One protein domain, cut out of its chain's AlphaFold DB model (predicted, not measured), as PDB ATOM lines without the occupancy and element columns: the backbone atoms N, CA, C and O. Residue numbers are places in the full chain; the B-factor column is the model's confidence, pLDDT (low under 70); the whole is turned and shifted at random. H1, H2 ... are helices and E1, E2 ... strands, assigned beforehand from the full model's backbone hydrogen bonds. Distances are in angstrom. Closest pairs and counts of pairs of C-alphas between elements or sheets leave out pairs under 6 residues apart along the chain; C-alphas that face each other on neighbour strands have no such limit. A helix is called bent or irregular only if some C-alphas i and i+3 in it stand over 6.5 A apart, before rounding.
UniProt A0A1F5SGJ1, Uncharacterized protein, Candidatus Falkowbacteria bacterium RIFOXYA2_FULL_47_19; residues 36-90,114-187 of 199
ATOM      1  N   LYS A  36      15.989  44.311 -41.472       85.31
ATOM      2  CA  LYS A  36      14.562  44.016 -41.251       85.31
ATOM      3  C   LYS A  36      14.330  42.570 -40.807       85.31
ATOM      4  O   LYS A  36      13.529  42.344 -39.904       85.31
ATOM      5  N   LEU A  37      15.049  41.608 -41.394       90.69
ATOM      6  CA  LEU A  37      14.974  40.198 -41.000       90.69
ATOM      7  C   LEU A  37      15.453  39.991 -39.555       90.69
ATOM      8  O   LEU A  37      14.782  39.313 -38.781       90.69
ATOM      9  N   ILE A  38      16.573  40.610 -39.172       91.69
ATOM     10  CA  ILE A  38      17.121  40.517 -37.809       91.69
ATOM     11  C   ILE A  38      16.141  41.103 -36.786       91.69
ATOM     12  O   ILE A  38      15.885  40.483 -35.755       91.69
ATOM     13  N   ILE A  39      15.546  42.264 -37.080       92.25
ATOM     14  CA  ILE A  39      14.547  42.894 -36.204       92.25
ATOM     15  C   ILE A  39      13.306  42.000 -36.069       92.25
ATOM     16  O   ILE A  39      12.823  41.789 -34.956       92.25
ATOM     17  N   ALA A  40      12.814  41.427 -37.171       92.19
ATOM     18  CA  ALA A  40      11.675  40.512 -37.139       92.19
ATOM     19  C   ALA A  40      11.964  39.266 -36.282       92.19
ATOM     20  O   ALA A  40      11.147  38.896 -35.440       92.19
ATOM     21  N   LEU A  41      13.150  38.663 -36.427       92.50
ATOM     22  CA  LEU A  41      13.575  37.522 -35.610       92.50
ATOM     23  C   LEU A  41      13.696  37.884 -34.122       92.50
ATOM     24  O   LEU A  41      13.297  37.091 -33.268       92.50
ATOM     25  N   ALA A  42      14.187  39.083 -33.796       92.50
ATOM     26  CA  ALA A  42      14.279  39.554 -32.415       92.50
ATOM     27  C   ALA A  42      12.893  39.732 -31.766       92.50
ATOM     28  O   ALA A  42      12.696  39.327 -30.619       92.50
ATOM     29  N   ILE A  43      11.919  40.273 -32.507       92.12
ATOM     30  CA  ILE A  43      10.535  40.431 -32.031       92.12
ATOM     31  C   ILE A  43       9.877  39.063 -31.821       92.12
ATOM     32  O   ILE A  43       9.289  38.824 -30.767       92.12
ATOM     33  N   VAL A  44      10.013  38.143 -32.782       91.31
ATOM     34  CA  VAL A  44       9.471  36.777 -32.659       91.31
ATOM     35  C   VAL A  44      10.084  36.060 -31.457       91.31
ATOM     36  O   VAL A  44       9.359  35.463 -30.668       91.31
ATOM     37  N   SER A  45      11.400  36.177 -31.270       89.81
ATOM     38  CA  SER A  45      12.099  35.630 -30.107       89.81
ATOM     39  C   SER A  45      11.524  36.178 -28.795       89.81
ATOM     40  O   SER A  45      11.144  35.399 -27.922       89.81
ATOM     41  N   LEU A  46      11.351  37.499 -28.673       88.75
ATOM     42  CA  LEU A  46      10.755  38.129 -27.489       88.75
ATOM     43  C   LEU A  46       9.335  37.629 -27.192       88.75
ATOM     44  O   LEU A  46       9.021  37.350 -26.034       88.75
ATOM     45  N   ILE A  47       8.497  37.469 -28.221       88.38
ATOM     46  CA  ILE A  47       7.135  36.938 -28.069       88.38
ATOM     47  C   ILE A  47       7.185  35.488 -27.573       88.38
ATOM     48  O   ILE A  47       6.519  35.151 -26.596       88.38
ATOM     49  N   VAL A  48       8.014  34.640 -28.188       85.38
ATOM     50  CA  VAL A  48       8.165  33.233 -27.790       85.38
ATOM     51  C   VAL A  48       8.676  33.123 -26.350       85.38
ATOM     52  O   VAL A  48       8.099  32.387 -25.549       85.38
ATOM     53  N   PHE A  49       9.696  33.897 -25.968       80.25
ATOM     54  CA  PHE A  49      10.197  33.923 -24.590       80.25
ATOM     55  C   PHE A  49       9.145  34.424 -23.589       80.25
ATOM     56  O   PHE A  49       9.042  33.866 -22.492       80.25
ATOM     57  N   GLY A  50       8.339  35.424 -23.961       77.50
ATOM     58  CA  GLY A  50       7.229  35.922 -23.146       77.50
ATOM     59  C   GLY A  50       6.159  34.856 -22.893       77.50
ATOM     60  O   GLY A  50       5.779  34.620 -21.743       77.50
ATOM     61  N   LEU A  51       5.741  34.143 -23.944       74.50
ATOM     62  CA  LEU A  51       4.753  33.064 -23.848       74.50
ATOM     63  C   LEU A  51       5.264  31.886 -23.001       74.50
ATOM     64  O   LEU A  51       4.539  31.371 -22.148       74.50
ATOM     65  N   ILE A  52       6.537  31.500 -23.156       75.12
ATOM     66  CA  ILE A  52       7.142  30.427 -22.351       75.12
ATOM     67  C   ILE A  52       7.169  30.815 -20.866       75.12
ATOM     68  O   ILE A  52       6.789  30.004 -20.018       75.12
ATOM     69  N   LYS A  53       7.567  32.049 -20.527       72.00
ATOM     70  CA  LYS A  53       7.615  32.521 -19.131       72.00
ATOM     71  C   LYS A  53       6.237  32.532 -18.468       72.00
ATOM     72  O   LYS A  53       6.142  32.143 -17.305       72.00
ATOM     73  N   CYS A  54       5.190  32.911 -19.201       68.31
ATOM     74  CA  CYS A  54       3.814  32.909 -18.703       68.31
ATOM     75  C   CYS A  54       3.351  31.484 -18.339       68.31
ATOM     76  O   CYS A  54       2.957  31.236 -17.201       68.31
ATOM     77  N   SER A  55       3.565  30.505 -19.229       68.25
ATOM     78  CA  SER A  55       3.192  29.103 -18.963       68.25
ATOM     79  C   SER A  55       3.948  28.448 -17.792       68.25
ATOM     80  O   SER A  55       3.439  27.549 -17.123       68.25
ATOM     81  N   GLN A  56       5.187  28.879 -17.531       64.94
ATOM     82  CA  GLN A  56       6.015  28.357 -16.438       64.94
ATOM     83  C   GLN A  56       5.610  28.935 -15.078       64.94
ATOM     84  O   GLN A  56       5.794  28.280 -14.050       64.94
ATOM     85  N   PHE A  57       5.074  30.156 -15.059       66.56
ATOM     86  CA  PHE A  57       4.604  30.804 -13.840       66.56
ATOM     87  C   PHE A  57       3.370  30.093 -13.271       66.56
ATOM     88  O   PHE A  57       3.368  29.728 -12.096       66.56
ATOM     89  N   GLU A  58       2.386  29.788 -14.121       61.91
ATOM     90  CA  GLU A  58       1.173  29.061 -13.720       61.91
ATOM     91  C   GLU A  58       1.499  27.683 -13.126       61.91
ATOM     92  O   GLU A  58       1.019  27.332 -12.047       61.91
ATOM     93  N   LYS A  59       2.404  26.925 -13.764       64.19
ATOM     94  CA  LYS A  59       2.831  25.605 -13.264       64.19
ATOM     95  C   LYS A  59       3.488  25.681 -11.884       64.19
ATOM     96  O   LYS A  59       3.213  24.845 -11.024       64.19
ATOM     97  N   LYS A  60       4.344  26.682 -11.649       67.12
ATOM     98  CA  LYS A  60       5.016  26.871 -10.351       67.12
ATOM     99  C   LYS A  60       4.043  27.295  -9.251       67.12
ATOM    100  O   LYS A  60       4.207  26.856  -8.113       67.12
ATOM    101  N   ALA A  61       3.043  28.111  -9.578       65.38
ATOM    102  CA  ALA A  61       2.006  28.516  -8.635       65.38
ATOM    103  C   ALA A  61       1.133  27.325  -8.207       65.38
ATOM    104  O   ALA A  61       0.840  27.166  -7.025       65.38
ATOM    105  N   THR A  62       0.758  26.440  -9.135       66.62
ATOM    106  CA  THR A  62       0.011  25.212  -8.807       66.62
ATOM    107  C   THR A  62       0.826  24.252  -7.937       66.62
ATOM    108  O   THR A  62       0.317  23.778  -6.927       66.62
ATOM    109  N   LEU A  63       2.114  24.045  -8.240       69.50
ATOM    110  CA  LEU A  63       2.979  23.163  -7.445       69.50
ATOM    111  C   LEU A  63       3.090  23.611  -5.976       69.50
ATOM    112  O   LEU A  63       2.937  22.799  -5.068       69.50
ATOM    113  N   ARG A  64       3.331  24.907  -5.732       68.31
ATOM    114  CA  ARG A  64       3.443  25.448  -4.365       68.31
ATOM    115  C   ARG A  64       2.151  25.277  -3.561       68.31
ATOM    116  O   ARG A  64       2.216  25.028  -2.363       68.31
ATOM    117  N   ARG A  65       0.993  25.386  -4.217       67.69
ATOM    118  CA  ARG A  65      -0.325  25.231  -3.580       67.69
ATOM    119  C   ARG A  65      -0.588  23.791  -3.157       67.69
ATOM    120  O   ARG A  65      -1.008  23.569  -2.025       67.69
ATOM    121  N   ASN A  66      -0.267  22.826  -4.017       70.06
ATOM    122  CA  ASN A  66      -0.433  21.411  -3.680       70.06
ATOM    123  C   ASN A  66       0.507  21.014  -2.533       70.06
ATOM    124  O   ASN A  66       0.072  20.348  -1.604       70.06
ATOM    125  N   GLN A  67       1.740  21.538  -2.518       77.00
ATOM    126  CA  GLN A  67       2.664  21.363  -1.389       77.00
ATOM    127  C   GLN A  67       2.125  21.969  -0.085       77.00
ATOM    128  O   GLN A  67       2.292  21.392   0.986       77.00
ATOM    129  N   GLN A  68       1.454  23.121  -0.139       76.44
ATOM    130  CA  GLN A  68       0.858  23.718   1.055       76.44
ATOM    131  C   GLN A  68      -0.322  22.889   1.582       76.44
ATOM    132  O   GLN A  68      -0.391  22.632   2.782       76.44
ATOM    133  N   ALA A  69      -1.213  22.416   0.709       76.69
ATOM    134  CA  ALA A  69      -2.292  21.514   1.113       76.69
ATOM    135  C   ALA A  69      -1.740  20.205   1.693       76.69
ATOM    136  O   ALA A  69      -2.182  19.774   2.751       76.69
ATOM    137  N   GLU A  70      -0.718  19.637   1.055       82.31
ATOM    138  CA  GLU A  70      -0.017  18.448   1.533       82.31
ATOM    139  C   GLU A  70       0.579  18.681   2.926       82.31
ATOM    140  O   GLU A  70       0.311  17.914   3.843       82.31
ATOM    141  N   THR A  71       1.300  19.778   3.160       84.44
ATOM    142  CA  THR A  71       1.855  20.070   4.498       84.44
ATOM    143  C   THR A  71       0.792  20.272   5.584       84.44
ATOM    144  O   THR A  71       1.050  19.951   6.747       84.44
ATOM    145  N   LEU A  72      -0.386  20.794   5.232       86.06
ATOM    146  CA  LEU A  72      -1.458  21.088   6.187       86.06
ATOM    147  C   LEU A  72      -2.350  19.880   6.493       86.06
ATOM    148  O   LEU A  72      -2.721  19.706   7.650       86.06
ATOM    149  N   LEU A  73      -2.710  19.107   5.467       88.69
ATOM    150  CA  LEU A  73      -3.757  18.081   5.518       88.69
ATOM    151  C   LEU A  73      -3.212  16.648   5.546       88.69
ATOM    152  O   LEU A  73      -3.988  15.713   5.730       88.69
ATOM    153  N   SER A  74      -1.909  16.454   5.316       90.06
ATOM    154  CA  SER A  74      -1.331  15.113   5.327       90.06
ATOM    155  C   SER A  74      -1.174  14.547   6.732       90.06
ATOM    156  O   SER A  74      -0.789  15.240   7.679       90.06
ATOM    157  N   GLY A  75      -1.386  13.232   6.805       91.31
ATOM    158  CA  GLY A  75      -1.203  12.436   8.007       91.31
ATOM    159  C   GLY A  75      -2.448  12.366   8.883       91.31
ATOM    160  O   GLY A  75      -3.572  12.632   8.455       91.31
ATOM    161  N   GLU A  76      -2.224  11.940  10.122       93.19
ATOM    162  CA  GLU A  76      -3.250  11.873  11.153       93.19
ATOM    163  C   GLU A  76      -3.138  13.083  12.066       93.19
ATOM    164  O   GLU A  76      -2.063  13.399  12.580       93.19
ATOM    165  N   HIS A  77      -4.269  13.724  12.327       93.75
ATOM    166  CA  HIS A  77      -4.326  14.878  13.205       93.75
ATOM    167  C   HIS A  77      -5.123  14.551  14.457       93.75
ATOM    168  O   HIS A  77      -6.236  14.039  14.374       93.75
ATOM    169  N   SER A  78      -4.600  14.874  15.640       92.94
ATOM    170  CA  SER A  78      -5.345  14.635  16.879       92.94
ATOM    171  C   SER A  78      -6.610  15.490  16.926       92.94
ATOM    172  O   SER A  78      -6.547  16.719  16.830       92.94
ATOM    173  N   LEU A  79      -7.751  14.840  17.131       90.81
ATOM    174  CA  LEU A  79      -9.048  15.478  17.289       90.81
ATOM    175  C   LEU A  79      -9.206  15.949  18.742       90.81
ATOM    176  O   LEU A  79      -8.853  15.236  19.681       90.81
ATOM    177  N   ARG A  80      -9.710  17.171  18.944       87.56
ATOM    178  CA  ARG A  80      -9.878  17.762  20.285       87.56
ATOM    179  C   ARG A  80     -11.326  17.990  20.667       87.56
ATOM    180  O   ARG A  80     -11.687  17.775  21.818       87.56
ATOM    181  N   LYS A  81     -12.136  18.461  19.724       83.94
ATOM    182  CA  LYS A  81     -13.560  18.706  19.939       83.94
ATOM    183  C   LYS A  81     -14.325  18.407  18.664       83.94
ATOM    184  O   LYS A  81     -13.837  18.700  17.576       83.94
ATOM    185  N   LEU A  82     -15.524  17.864  18.823       82.44
ATOM    186  CA  LEU A  82     -16.437  17.527  17.741       82.44
ATOM    187  C   LEU A  82     -17.848  17.984  18.132       82.44
ATOM    188  O   LEU A  82     -18.273  17.780  19.268       82.44
ATOM    189  N   THR A  83     -18.553  18.657  17.225       80.25
ATOM    190  CA  THR A  83     -19.910  19.180  17.440       80.25
ATOM    191  C   THR A  83     -20.678  19.184  16.115       80.25
ATOM    192  O   THR A  83     -20.118  19.503  15.068       80.25
ATOM    193  N   GLU A  84     -21.965  18.843  16.139       77.62
ATOM    194  CA  GLU A  84     -22.853  18.920  14.972       77.62
ATOM    195  C   GLU A  84     -23.646  20.231  14.994       77.62
ATOM    196  O   GLU A  84     -24.196  20.614  16.026       77.62
ATOM    197  N   ILE A  85     -23.734  20.911  13.848       73.75
ATOM    198  CA  ILE A  85     -24.647  22.040  13.651       73.75
ATOM    199  C   ILE A  85     -25.640  21.684  12.546       73.75
ATOM    200  O   ILE A  85     -25.269  21.448  11.393       73.75
ATOM    201  N   ARG A  86     -26.926  21.680  12.904       68.38
ATOM    202  CA  ARG A  86     -28.044  21.530  11.968       68.38
ATOM    203  C   ARG A  86     -28.569  22.907  11.601       68.38
ATOM    204  O   ARG A  86     -29.158  23.585  12.435       68.38
ATOM    205  N   ASN A  87     -28.359  23.312  10.352       63.81
ATOM    206  CA  ASN A  87     -28.946  24.539   9.830       63.81
ATOM    207  C   ASN A  87     -30.201  24.194   9.025       63.81
ATOM    208  O   ASN A  87     -30.121  23.705   7.897       63.81
ATOM    209  N   GLU A  88     -31.370  24.481   9.592       55.59
ATOM    210  CA  GLU A  88     -32.625  24.495   8.842       55.59
ATOM    211  C   GLU A  88     -32.685  25.784   8.015       55.59
ATOM    212  O   GLU A  88     -32.970  26.868   8.525       55.59
ATOM    213  N   LYS A  89     -32.381  25.698   6.716       51.09
ATOM    214  CA  LYS A  89     -32.630  26.814   5.800       51.09
ATOM    215  C   LYS A  89     -34.108  26.799   5.411       51.09
ATOM    216  O   LYS A  89     -34.502  26.108   4.476       51.09
ATOM    217  N   ASN A  90     -34.919  27.595   6.106       43.53
ATOM    218  CA  ASN A  90     -36.261  27.937   5.642       43.53
ATOM    219  C   ASN A  90     -36.138  28.872   4.431       43.53
ATOM    220  O   ASN A  90     -35.921  30.073   4.583       43.53
ATOM    221  N   GLU A 114     -29.197  21.547   5.840       69.69
ATOM    222  CA  GLU A 114     -27.776  21.315   5.582       69.69
ATOM    223  C   GLU A 114     -27.102  21.021   6.925       69.69
ATOM    224  O   GLU A 114     -26.805  21.932   7.701       69.69
ATOM    225  N   THR A 115     -26.892  19.737   7.219       79.88
ATOM    226  CA  THR A 115     -26.158  19.302   8.412       79.88
ATOM    227  C   THR A 115     -24.660  19.415   8.174       79.88
ATOM    228  O   THR A 115     -24.127  18.902   7.181       79.88
ATOM    229  N   LYS A 116     -23.963  20.053   9.111       85.88
ATOM    230  CA  LYS A 116     -22.512  20.211   9.067       85.88
ATOM    231  C   LYS A 116     -21.884  19.780  10.381       85.88
ATOM    232  O   LYS A 116     -22.467  19.933  11.452       85.88
ATOM    233  N   ILE A 117     -20.679  19.246  10.279       85.06
ATOM    234  CA  ILE A 117     -19.865  18.835  11.412       85.06
ATOM    235  C   ILE A 117     -18.767  19.874  11.595       85.06
ATOM    236  O   ILE A 117     -18.032  20.185  10.657       85.06
ATOM    237  N   ILE A 118     -18.676  20.409  12.809       89.38
ATOM    238  CA  ILE A 118     -17.632  21.334  13.229       89.38
ATOM    239  C   ILE A 118     -16.706  20.603  14.184       89.38
ATOM    240  O   ILE A 118     -17.144  19.968  15.145       89.38
ATOM    241  N   PHE A 119     -15.410  20.702  13.936       90.56
ATOM    242  CA  PHE A 119     -14.418  20.049  14.770       90.56
ATOM    243  C   PHE A 119     -13.147  20.864  14.887       90.56
ATOM    244  O   PHE A 119     -12.790  21.637  13.996       90.56
ATOM    245  N   SER A 120     -12.451  20.665  16.002       93.25
ATOM    246  CA  SER A 120     -11.113  21.194  16.204       93.25
ATOM    247  C   SER A 120     -10.076  20.083  16.225       93.25
ATOM    248  O   SER A 120     -10.281  19.015  16.810       93.25
ATOM    249  N   TRP A 121      -8.944  20.352  15.585       94.00
ATOM    250  CA  TRP A 121      -7.859  19.394  15.406       94.00
ATOM    251  C   TRP A 121      -6.499  20.076  15.542       94.00
ATOM    252  O   TRP A 121      -6.375  21.295  15.387       94.00
ATOM    253  N   LEU A 122      -5.483  19.289  15.897       92.31
ATOM    254  CA  LEU A 122      -4.103  19.749  16.025       92.31
ATOM    255  C   LEU A 122      -3.377  19.614  14.680       92.31
ATOM    256  O   LEU A 122      -3.171  18.505  14.193       92.31
ATOM    257  N   MET A 123      -2.976  20.743  14.102       91.44
ATOM    258  CA  MET A 123      -2.211  20.795  12.858       91.44
ATOM    259  C   MET A 123      -0.763  20.327  13.050       91.44
ATOM    260  O   MET A 123      -0.202  20.412  14.143       91.44
ATOM    261  N   ASN A 124      -0.112  19.968  11.941       88.44
ATOM    262  CA  ASN A 124       1.302  19.564  11.895       88.44
ATOM    263  C   ASN A 124       2.270  20.640  12.422       88.44
ATOM    264  O   ASN A 124       3.353  20.333  12.906       88.44
ATOM    265  N   ASN A 125       1.874  21.915  12.371       87.38
ATOM    266  CA  ASN A 125       2.643  23.036  12.918       87.38
ATOM    267  C   ASN A 125       2.379  23.302  14.418       87.38
ATOM    268  O   ASN A 125       2.809  24.331  14.939       87.38
ATOM    269  N   GLY A 126       1.635  22.424  15.100       87.75
ATOM    270  CA  GLY A 126       1.313  22.520  16.525       87.75
ATOM    271  C   GLY A 126       0.189  23.500  16.881       87.75
ATOM    272  O   GLY A 126      -0.131  23.651  18.059       87.75
ATOM    273  N   LYS A 127      -0.428  24.171  15.902       90.25
ATOM    274  CA  LYS A 127      -1.573  25.063  16.132       90.25
ATOM    275  C   LYS A 127      -2.892  24.295  16.047       90.25
ATOM    276  O   LYS A 127      -2.992  23.282  15.362       90.25
ATOM    277  N   TYR A 128      -3.926  24.812  16.700       88.38
ATOM    278  CA  TYR A 128      -5.281  24.284  16.553       88.38
ATOM    279  C   TYR A 128      -5.988  24.932  15.365       88.38
ATOM    280  O   TYR A 128      -5.933  26.150  15.201       88.38
ATOM    281  N   ALA A 129      -6.663  24.117  14.563       90.12
ATOM    282  CA  ALA A 129      -7.586  24.568  13.531       90.12
ATOM    283  C   ALA A 129      -9.020  24.235  13.942       90.12
ATOM    284  O   ALA A 129      -9.264  23.203  14.569       90.12
ATOM    285  N   LEU A 130      -9.955  25.113  13.585       90.94
ATOM    286  CA  LEU A 130     -11.389  24.857  13.645       90.94
ATOM    287  C   LEU A 130     -11.875  24.709  12.208       90.94
ATOM    288  O   LEU A 130     -11.683  25.622  11.409       90.94
ATOM    289  N   SER A 131     -12.483  23.574  11.893       91.38
ATOM    290  CA  SER A 131     -12.940  23.256  10.546       91.38
ATOM    291  C   SER A 131     -14.416  22.891  10.552       91.38
ATOM    292  O   SER A 131     -14.927  22.316  11.511       91.38
ATOM    293  N   GLU A 132     -15.086  23.199   9.447       90.50
ATOM    294  CA  GLU A 132     -16.486  22.871   9.201       90.50
ATOM    295  C   GLU A 132     -16.590  22.097   7.892       90.50
ATOM    296  O   GLU A 132     -16.067  22.529   6.860       90.50
ATOM    297  N   VAL A 133     -17.269  20.953   7.928       89.25
ATOM    298  CA  VAL A 133     -17.418  20.085   6.760       89.25
ATOM    299  C   VAL A 133     -18.860  19.572   6.679       89.25
ATOM    300  O   VAL A 133     -19.446  19.231   7.709       89.25
ATOM    301  N   PRO A 134     -19.473  19.512   5.479       87.88
ATOM    302  CA  PRO A 134     -20.785  18.896   5.309       87.88
ATOM    303  C   PRO A 134     -20.801  17.455   5.819       87.88
ATOM    304  O   PRO A 134     -19.877  16.696   5.526       87.88
ATOM    305  N   PHE A 135     -21.877  17.058   6.504       84.44
ATOM    306  CA  PHE A 135     -22.015  15.711   7.071       84.44
ATOM    307  C   PHE A 135     -21.790  14.605   6.029       84.44
ATOM    308  O   PHE A 135     -21.149  13.601   6.310       84.44
ATOM    309  N   ALA A 136     -22.237  14.822   4.788       85.75
ATOM    310  CA  ALA A 136     -22.091  13.873   3.682       85.75
ATOM    311  C   ALA A 136     -20.634  13.545   3.289       85.75
ATOM    312  O   ALA A 136     -20.411  12.583   2.562       85.75
ATOM    313  N   LYS A 137     -19.655  14.347   3.726       90.31
ATOM    314  CA  LYS A 137     -18.222  14.094   3.502       90.31
ATOM    315  C   LYS A 137     -17.539  13.430   4.704       90.31
ATOM    316  O   LYS A 137     -16.342  13.169   4.634       90.31
ATOM    317  N   VAL A 138     -18.253  13.226   5.811       89.75
ATOM    318  CA  VAL A 138     -17.686  12.708   7.058       89.75
ATOM    319  C   VAL A 138     -17.920  11.206   7.143       89.75
ATOM    320  O   VAL A 138     -19.055  10.736   7.123       89.75
ATOM    321  N   PHE A 139     -16.830  10.467   7.286       90.44
ATOM    322  CA  PHE A 139     -16.805   9.050   7.602       90.44
ATOM    323  C   PHE A 139     -16.331   8.880   9.038       90.44
ATOM    324  O   PHE A 139     -15.460   9.610   9.509       90.44
ATOM    325  N   VAL A 140     -16.916   7.920   9.741       89.81
ATOM    326  CA  VAL A 140     -16.585   7.645  11.136       89.81
ATOM    327  C   VAL A 140     -16.153   6.199  11.237       89.81
ATOM    328  O   VAL A 140     -16.890   5.298  10.842       89.81
ATOM    329  N   ASN A 141     -14.959   5.991  11.770       91.12
ATOM    330  CA  ASN A 141     -14.428   4.686  12.102       91.12
ATOM    331  C   ASN A 141     -14.360   4.569  13.626       91.12
ATOM    332  O   ASN A 141     -13.611   5.296  14.288       91.12
ATOM    333  N   ILE A 142     -15.180   3.676  14.172       88.50
ATOM    334  CA  ILE A 142     -15.230   3.394  15.603       88.50
ATOM    335  C   ILE A 142     -14.448   2.105  15.852       88.50
ATOM    336  O   ILE A 142     -14.853   1.043  15.384       88.50
ATOM    337  N   ASP A 143     -13.347   2.200  16.597       91.00
ATOM    338  CA  ASP A 143     -12.497   1.060  16.959       91.00
ATOM    339  C   ASP A 143     -12.017   1.206  18.413       91.00
ATOM    340  O   ASP A 143     -11.513   2.254  18.822       91.00
ATOM    341  N   GLU A 144     -12.164   0.137  19.195       92.12
ATOM    342  CA  GLU A 144     -11.737   0.040  20.598       92.12
ATOM    343  C   GLU A 144     -10.213   0.170  20.765       92.12
ATOM    344  O   GLU A 144      -9.715   0.501  21.839       92.12
ATOM    345  N   LYS A 145      -9.438  -0.054  19.700       93.75
ATOM    346  CA  LYS A 145      -7.974   0.090  19.726       93.75
ATOM    347  C   LYS A 145      -7.506   1.543  19.644       93.75
ATOM    348  O   LYS A 145      -6.324   1.816  19.864       93.75
ATOM    349  N   ILE A 146      -8.394   2.479  19.309       89.00
ATOM    350  CA  ILE A 146      -8.035   3.889  19.151       89.00
ATOM    351  C   ILE A 146      -7.952   4.544  20.529       89.00
ATOM    352  O   ILE A 146      -8.962   4.907  21.121       89.00
ATOM    353  N   GLY A 147      -6.731   4.761  21.021       88.31
ATOM    354  CA  GLY A 147      -6.524   5.473  22.285       88.31
ATOM    355  C   GLY A 147      -6.850   6.969  22.194       88.31
ATOM    356  O   GLY A 147      -7.543   7.512  23.052       88.31
ATOM    357  N   ILE A 148      -6.368   7.647  21.146       89.19
ATOM    358  CA  ILE A 148      -6.559   9.092  20.950       89.19
ATOM    359  C   ILE A 148      -7.377   9.314  19.676       89.19
ATOM    360  O   ILE A 148      -6.926   8.896  18.606       89.19
ATOM    361  N   PRO A 149      -8.537   9.994  19.755       92.12
ATOM    362  CA  PRO A 149      -9.313  10.350  18.577       92.12
ATOM    363  C   PRO A 149      -8.481  11.155  17.579       92.12
ATOM    364  O   PRO A 149      -7.772  12.095  17.956       92.12
ATOM    365  N   ASN A 150      -8.575  10.809  16.302       94.31
ATOM    366  CA  ASN A 150      -7.860  11.494  15.237       94.31
ATOM    367  C   ASN A 150      -8.748  11.727  14.014       94.31
ATOM    368  O   ASN A 150      -9.834  11.162  13.884       94.31
ATOM    369  N   VAL A 151      -8.289  12.618  13.149       94.94
ATOM    370  CA  VAL A 151      -8.921  12.948  11.883       94.94
ATOM    371  C   VAL A 151      -7.903  12.827  10.759       94.94
ATOM    372  O   VAL A 151      -6.757  13.260  10.892       94.94
ATOM    373  N   GLN A 152      -8.343  12.232   9.660       95.88
ATOM    374  CA  GLN A 152      -7.605  12.122   8.412       95.88
ATOM    375  C   GLN A 152      -8.398  12.813   7.307       95.88
ATOM    376  O   GLN A 152      -9.632  12.742   7.263       95.88
ATOM    377  N   PHE A 153      -7.684  13.478   6.407       94.81
ATOM    378  CA  PHE A 153      -8.279  14.189   5.286       94.81
ATOM    379  C   PHE A 153      -7.983  13.455   3.985       94.81
ATOM    380  O   PHE A 153      -6.849  13.071   3.723       94.81
ATOM    381  N   GLU A 154      -8.992  13.327   3.130       92.62
ATOM    382  CA  GLU A 154      -8.792  13.022   1.720       92.62
ATOM    383  C   GLU A 154      -9.043  14.295   0.924       92.62
ATOM    384  O   GLU A 154     -10.119  14.896   1.001       92.62
ATOM    385  N   TRP A 155      -8.058  14.714   0.138       90.00
ATOM    386  CA  TRP A 155      -8.156  15.914  -0.679       90.00
ATOM    387  C   TRP A 155      -7.790  15.623  -2.128       90.00
ATOM    388  O   TRP A 155      -7.113  14.647  -2.448       90.00
ATOM    389  N   LYS A 156      -8.273  16.477  -3.026       85.81
ATOM    390  CA  LYS A 156      -7.887  16.461  -4.435       85.81
ATOM    391  C   LYS A 156      -7.212  17.766  -4.794       85.81
ATOM    392  O   LYS A 156      -7.628  18.838  -4.351       85.81
ATOM    393  N   ASP A 157      -6.211  17.659  -5.654       75.19
ATOM    394  CA  ASP A 157      -5.618  18.821  -6.291       75.19
ATOM    395  C   ASP A 157      -6.691  19.534  -7.110       75.19
ATOM    396  O   ASP A 157      -7.332  18.953  -7.991       75.19
ATOM    397  N   THR A 158      -6.909  20.808  -6.797       67.44
ATOM    398  CA  THR A 158      -7.818  21.644  -7.572       67.44
ATOM    399  C   THR A 158      -6.995  22.532  -8.489       67.44
ATOM    400  O   THR A 158      -6.123  23.272  -8.048       67.44
ATOM    401  N   ASN A 159      -7.312  22.515  -9.785       60.12
ATOM    402  CA  ASN A 159      -6.746  23.462 -10.755       60.12
ATOM    403  C   ASN A 159      -7.315  24.885 -10.584       60.12
ATOM    404  O   ASN A 159      -7.086  25.749 -11.428       60.12
ATOM    405  N   ASN A 160      -8.092  25.131  -9.524       57.03
ATOM    406  CA  ASN A 160      -8.751  26.407  -9.311       57.03
ATOM    407  C   ASN A 160      -7.729  27.495  -8.979       57.03
ATOM    408  O   ASN A 160      -6.776  27.302  -8.226       57.03
ATOM    409  N   TYR A 161      -7.938  28.653  -9.591       52.25
ATOM    410  CA  TYR A 161      -6.997  29.769  -9.661       52.25
ATOM    411  C   TYR A 161      -6.865  30.590  -8.372       52.25
ATOM    412  O   TYR A 161      -6.105  31.552  -8.341       52.25
ATOM    413  N   TYR A 162      -7.590  30.235  -7.316       56.03
ATOM    414  CA  TYR A 162      -7.576  30.999  -6.077       56.03
ATOM    415  C   TYR A 162      -6.333  30.648  -5.249       56.03
ATOM    416  O   TYR A 162      -5.925  29.486  -5.144       56.03
ATOM    417  N   GLU A 163      -5.678  31.679  -4.728       53.97
ATOM    418  CA  GLU A 163      -4.584  31.542  -3.775       53.97
ATOM    419  C   GLU A 163      -5.200  31.243  -2.405       53.97
ATOM    420  O   GLU A 163      -5.810  32.107  -1.777       53.97
ATOM    421  N   TRP A 164      -5.112  29.985  -1.976       60.00
ATOM    422  CA  TRP A 164      -5.662  29.528  -0.704       60.00
ATOM    423  C   TRP A 164      -4.648  29.799   0.408       60.00
ATOM    424  O   TRP A 164      -3.695  29.043   0.591       60.00
ATOM    425  N   TYR A 165      -4.821  30.901   1.133       60.31
ATOM    426  CA  TYR A 165      -3.909  31.264   2.222       60.31
ATOM    427  C   TYR A 165      -4.314  30.666   3.573       60.31
ATOM    428  O   TYR A 165      -3.511  30.657   4.507       60.31
ATOM    429  N   GLU A 166      -5.530  30.128   3.681       77.38
ATOM    430  CA  GLU A 166      -6.119  29.730   4.955       77.38
ATOM    431  C   GLU A 166      -6.587  28.270   4.968       77.38
ATOM    432  O   GLU A 166      -7.049  27.716   3.971       77.38
ATOM    433  N   VAL A 167      -6.514  27.645   6.147       82.69
ATOM    434  CA  VAL A 167      -6.986  26.267   6.379       82.69
ATOM    435  C   VAL A 167      -8.458  26.113   5.989       82.69
ATOM    436  O   VAL A 167      -8.835  25.103   5.403       82.69
ATOM    437  N   ASN A 168      -9.277  27.135   6.247       83.69
ATOM    438  CA  ASN A 168     -10.701  27.140   5.908       83.69
ATOM    439  C   ASN A 168     -10.950  26.942   4.410       83.69
ATOM    440  O   ASN A 168     -11.867  26.218   4.022       83.69
ATOM    441  N   ASP A 169     -10.111  27.541   3.569       81.75
ATOM    442  CA  ASP A 169     -10.226  27.412   2.123       81.75
ATOM    443  C   ASP A 169      -9.815  26.018   1.648       81.75
ATOM    444  O   ASP A 169     -10.532  25.392   0.862       81.75
ATOM    445  N   ALA A 170      -8.711  25.487   2.179       83.25
ATOM    446  CA  ALA A 170      -8.286  24.120   1.885       83.25
ATOM    447  C   ALA A 170      -9.389  23.108   2.256       83.25
ATOM    448  O   ALA A 170      -9.760  22.256   1.443       83.25
ATOM    449  N   MET A 171      -9.999  23.269   3.435       87.12
ATOM    450  CA  MET A 171     -11.134  22.455   3.885       87.12
ATOM    451  C   MET A 171     -12.357  22.582   2.972       87.12
ATOM    452  O   MET A 171     -13.045  21.597   2.705       87.12
ATOM    453  N   ARG A 172     -12.654  23.786   2.479       84.38
ATOM    454  CA  ARG A 172     -13.851  24.033   1.670       84.38
ATOM    455  C   ARG A 172     -13.725  23.490   0.250       84.38
ATOM    456  O   ARG A 172     -14.689  22.920  -0.267       84.38
ATOM    457  N   TYR A 173     -12.570  23.689  -0.379       82.06
ATOM    458  CA  TYR A 173     -12.412  23.481  -1.819       82.06
ATOM    459  C   TYR A 173     -11.613  22.234  -2.186       82.06
ATOM    460  O   TYR A 173     -11.864  21.672  -3.250       82.06
ATOM    461  N   MET A 174     -10.686  21.783  -1.335       85.56
ATOM    462  CA  MET A 174      -9.808  20.651  -1.652       85.56
ATOM    463  C   MET A 174     -10.240  19.360  -0.961       85.56
ATOM    464  O   MET A 174     -10.124  18.290  -1.558       85.56
ATOM    465  N   VAL A 175     -10.764  19.444   0.266       89.75
ATOM    466  CA  VAL A 175     -11.174  18.260   1.033       89.75
ATOM    467  C   VAL A 175     -12.433  17.628   0.436       89.75
ATOM    468  O   VAL A 175     -13.506  18.238   0.321       89.75
ATOM    469  N   VAL A 176     -12.288  16.363   0.056       92.06
ATOM    470  CA  VAL A 176     -13.329  15.523  -0.538       92.06
ATOM    471  C   VAL A 176     -13.992  14.664   0.528       92.06
ATOM    472  O   VAL A 176     -15.218  14.568   0.524       92.06
ATOM    473  N   ALA A 177     -13.207  14.113   1.451       93.06
ATOM    474  CA  ALA A 177     -13.694  13.305   2.560       93.06
ATOM    475  C   ALA A 177     -12.879  13.558   3.833       93.06
ATOM    476  O   ALA A 177     -11.724  13.983   3.785       93.06
ATOM    477  N   VAL A 178     -13.514  13.312   4.974       94.12
ATOM    478  CA  VAL A 178     -12.909  13.406   6.301       94.12
ATOM    479  C   VAL A 178     -13.221  12.132   7.054       94.12
ATOM    480  O   VAL A 178     -14.393  11.825   7.256       94.12
ATOM    481  N   THR A 179     -12.192  11.428   7.502       94.88
ATOM    482  CA  THR A 179     -12.343  10.219   8.309       94.88
ATOM    483  C   THR A 179     -12.013  10.547   9.753       94.88
ATOM    484  O   THR A 179     -10.891  10.932  10.069       94.88
ATOM    485  N   ILE A 180     -13.003  10.412  10.631       93.50
ATOM    486  CA  ILE A 180     -12.849  10.550  12.076       93.50
ATOM    487  C   ILE A 180     -12.663   9.155  12.660       93.50
ATOM    488  O   ILE A 180     -13.561   8.320  12.573       93.50
ATOM    489  N   ASN A 181     -11.510   8.919  13.270       92.69
ATOM    490  CA  ASN A 181     -11.190   7.688  13.975       92.69
ATOM    491  C   ASN A 181     -11.324   7.947  15.480       92.69
ATOM    492  O   ASN A 181     -10.652   8.833  16.016       92.69
ATOM    493  N   CYS A 182     -12.163   7.195  16.188       92.94
ATOM    494  CA  CYS A 182     -12.306   7.348  17.636       92.94
ATOM    495  C   CYS A 182     -12.671   6.047  18.358       92.94
ATOM    496  O   CYS A 182     -13.283   5.146  17.790       92.94
ATOM    497  N   HIS A 183     -12.355   6.006  19.653       90.75
ATOM    498  CA  HIS A 183     -12.926   5.030  20.579       90.75
ATOM    499  C   HIS A 183     -14.450   5.230  20.696       90.75
ATOM    500  O   HIS A 183     -14.884   6.389  20.679       90.75
ATOM    501  N   PRO A 184     -15.255   4.166  20.889       87.00
ATOM    502  CA  PRO A 184     -16.693   4.285  21.156       87.00
ATOM    503  C   PRO A 184     -17.038   5.316  22.243       87.00
ATOM    504  O   PRO A 184     -17.905   6.160  22.039       87.00
ATOM    505  N   ASP A 185     -16.299   5.309  23.354       86.88
ATOM    506  CA  ASP A 185     -16.535   6.201  24.505       86.88
ATOM    507  C   ASP A 185     -16.215   7.679  24.235       86.88
ATOM    508  O   ASP A 185     -16.621   8.560  24.990       86.88
ATOM    509  N   HIS A 186     -15.463   7.971  23.171       82.75
ATOM    510  CA  HIS A 186     -15.119   9.338  22.781       82.75
ATOM    511  C   HIS A 186     -16.088   9.913  21.740       82.75
ATOM    512  O   HIS A 186     -15.990  11.098  21.410       82.75
ATOM    513  N   TRP A 187     -17.007   9.101  21.207       83.62
ATOM    514  CA  TRP A 187     -17.999   9.574  20.251       83.62
ATOM    515  C   TRP A 187     -19.065  10.425  20.960       83.62
ATOM    516  O   TRP A 187     -19.705   9.942  21.898       83.62
TER     517      TRP A 187
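This is residues 36 to 90 and 114 to 187 of the 199 residues of an uncharacterized protein of Candidatus Falkowbacteria bacterium RIFOXYA2_FULL_47_19 (UniProt A0A1F5SGJ1). A long helix, H1, sticks out with its residues 36 to 57 from a small head, in which one six-stranded sheet is folded back on itself. In that head E3 and E2 form one leaf, E5, E6 and E4 form the other, the bent strand E1 is the hinge between them, and the short helix H2 packs on E3. The printed part has 129 residues, with two named helices and six named strands in the order H1, E1, E2, E3, E4, E5, H2, E6; the class is mixed, helices and strands. The sheet runs E3, E2, E1, E5, E6, E4 and is mixed, with E6 and E4 parallel and the other neighbour pairs antiparallel. The whole is extended, with a radius of gyration of the C-alphas of 21.8 A and spans of 82 by 40 by 21 A, the free part of H1 adding to the length.

H1 covers residues 36 to 73 and is 56.5 A long, from C-alpha 36 at (14.562, 44.016, -41.251) to C-alpha 73 at (-3.757, 18.081, 5.518). E1, residues 76 to 88, measures 32.1 A and bends by 75 degrees at residue 80. After the cut come E2, residues 114 to 122, 25.9 A long, and E3, residues 128 to 134, 19.9 A long. E4 is residues 138 to 142, 12.9 A, and E5 is residues 150 to 155, 16.5 A. H2, residues 167 to 173, spans 10.2 A. E6, residues 175 to 182, is 19.9 A long and ends with C-alpha 182 at (-12.306, 7.348, 17.636).

The strongly twisted sheet is a folded sheet, one sheet bent back into two leaves that face each other, with 24 pairs of C-alphas within 11 A between E3 E2 and E5 E6 E4. E1 pairs in a staggered way: with E5 over residues 76 to 78, where N 77 and O 151 are 2.9 A apart, and with E2 over residues 79 to 87, where N 83 and O 118 are 2.8 A apart. E2 and E3 form a hairpin, with N 119 and O 131 at 3.0 A. E5 and E6 are antiparallel at 163 degrees, with N 152 and O 179 at 2.9 A. E6 and the edge strand E4 are parallel at 21 degrees, with N 139 and O 178 at 2.8 A. E3 is the other edge strand; E3 and E5 are apart. H2 is on the sheet at a height over the sheet of 7.2 A, over none of the strands, but only just, for 2 of its C-alphas fall on E3; the closest C-alphas of E3 and H2 are those of Ser 131 and Asn 168, 6.5 A apart. H1 only grazes the sheet, with its residues 66 to 73; its closest C-alphas to E5 are those of Leu 73 and Phe 153, 6.0 A apart. H1 and H2 are close but not clearly touching, with the C-alphas of Ala 69 and Ala 170 at 6.6 A, and about perpendicular, only just, at 71 degrees. Every O i to N i+4 pair of H2 is within hydrogen-bond range, as are 33 of 34 in H1.

The two C-alphas farthest apart, those of Lys 36 and Asp 185, are 82.0 A from each other. Without residues 36 to 57 the body has 107 residues and spans 48 by 40 by 20 A. Residues 91 to 113 are cut out, and C-alphas 90 and 114 are 10.8 A apart across the cut. Of the links that are printed whole, E5 to H2, with 11 residues, is long. The mean pLDDT of the printed part is 82.4; it is under 70 at residues 54 to 65, 86 to 90, 114 and 158 to 165.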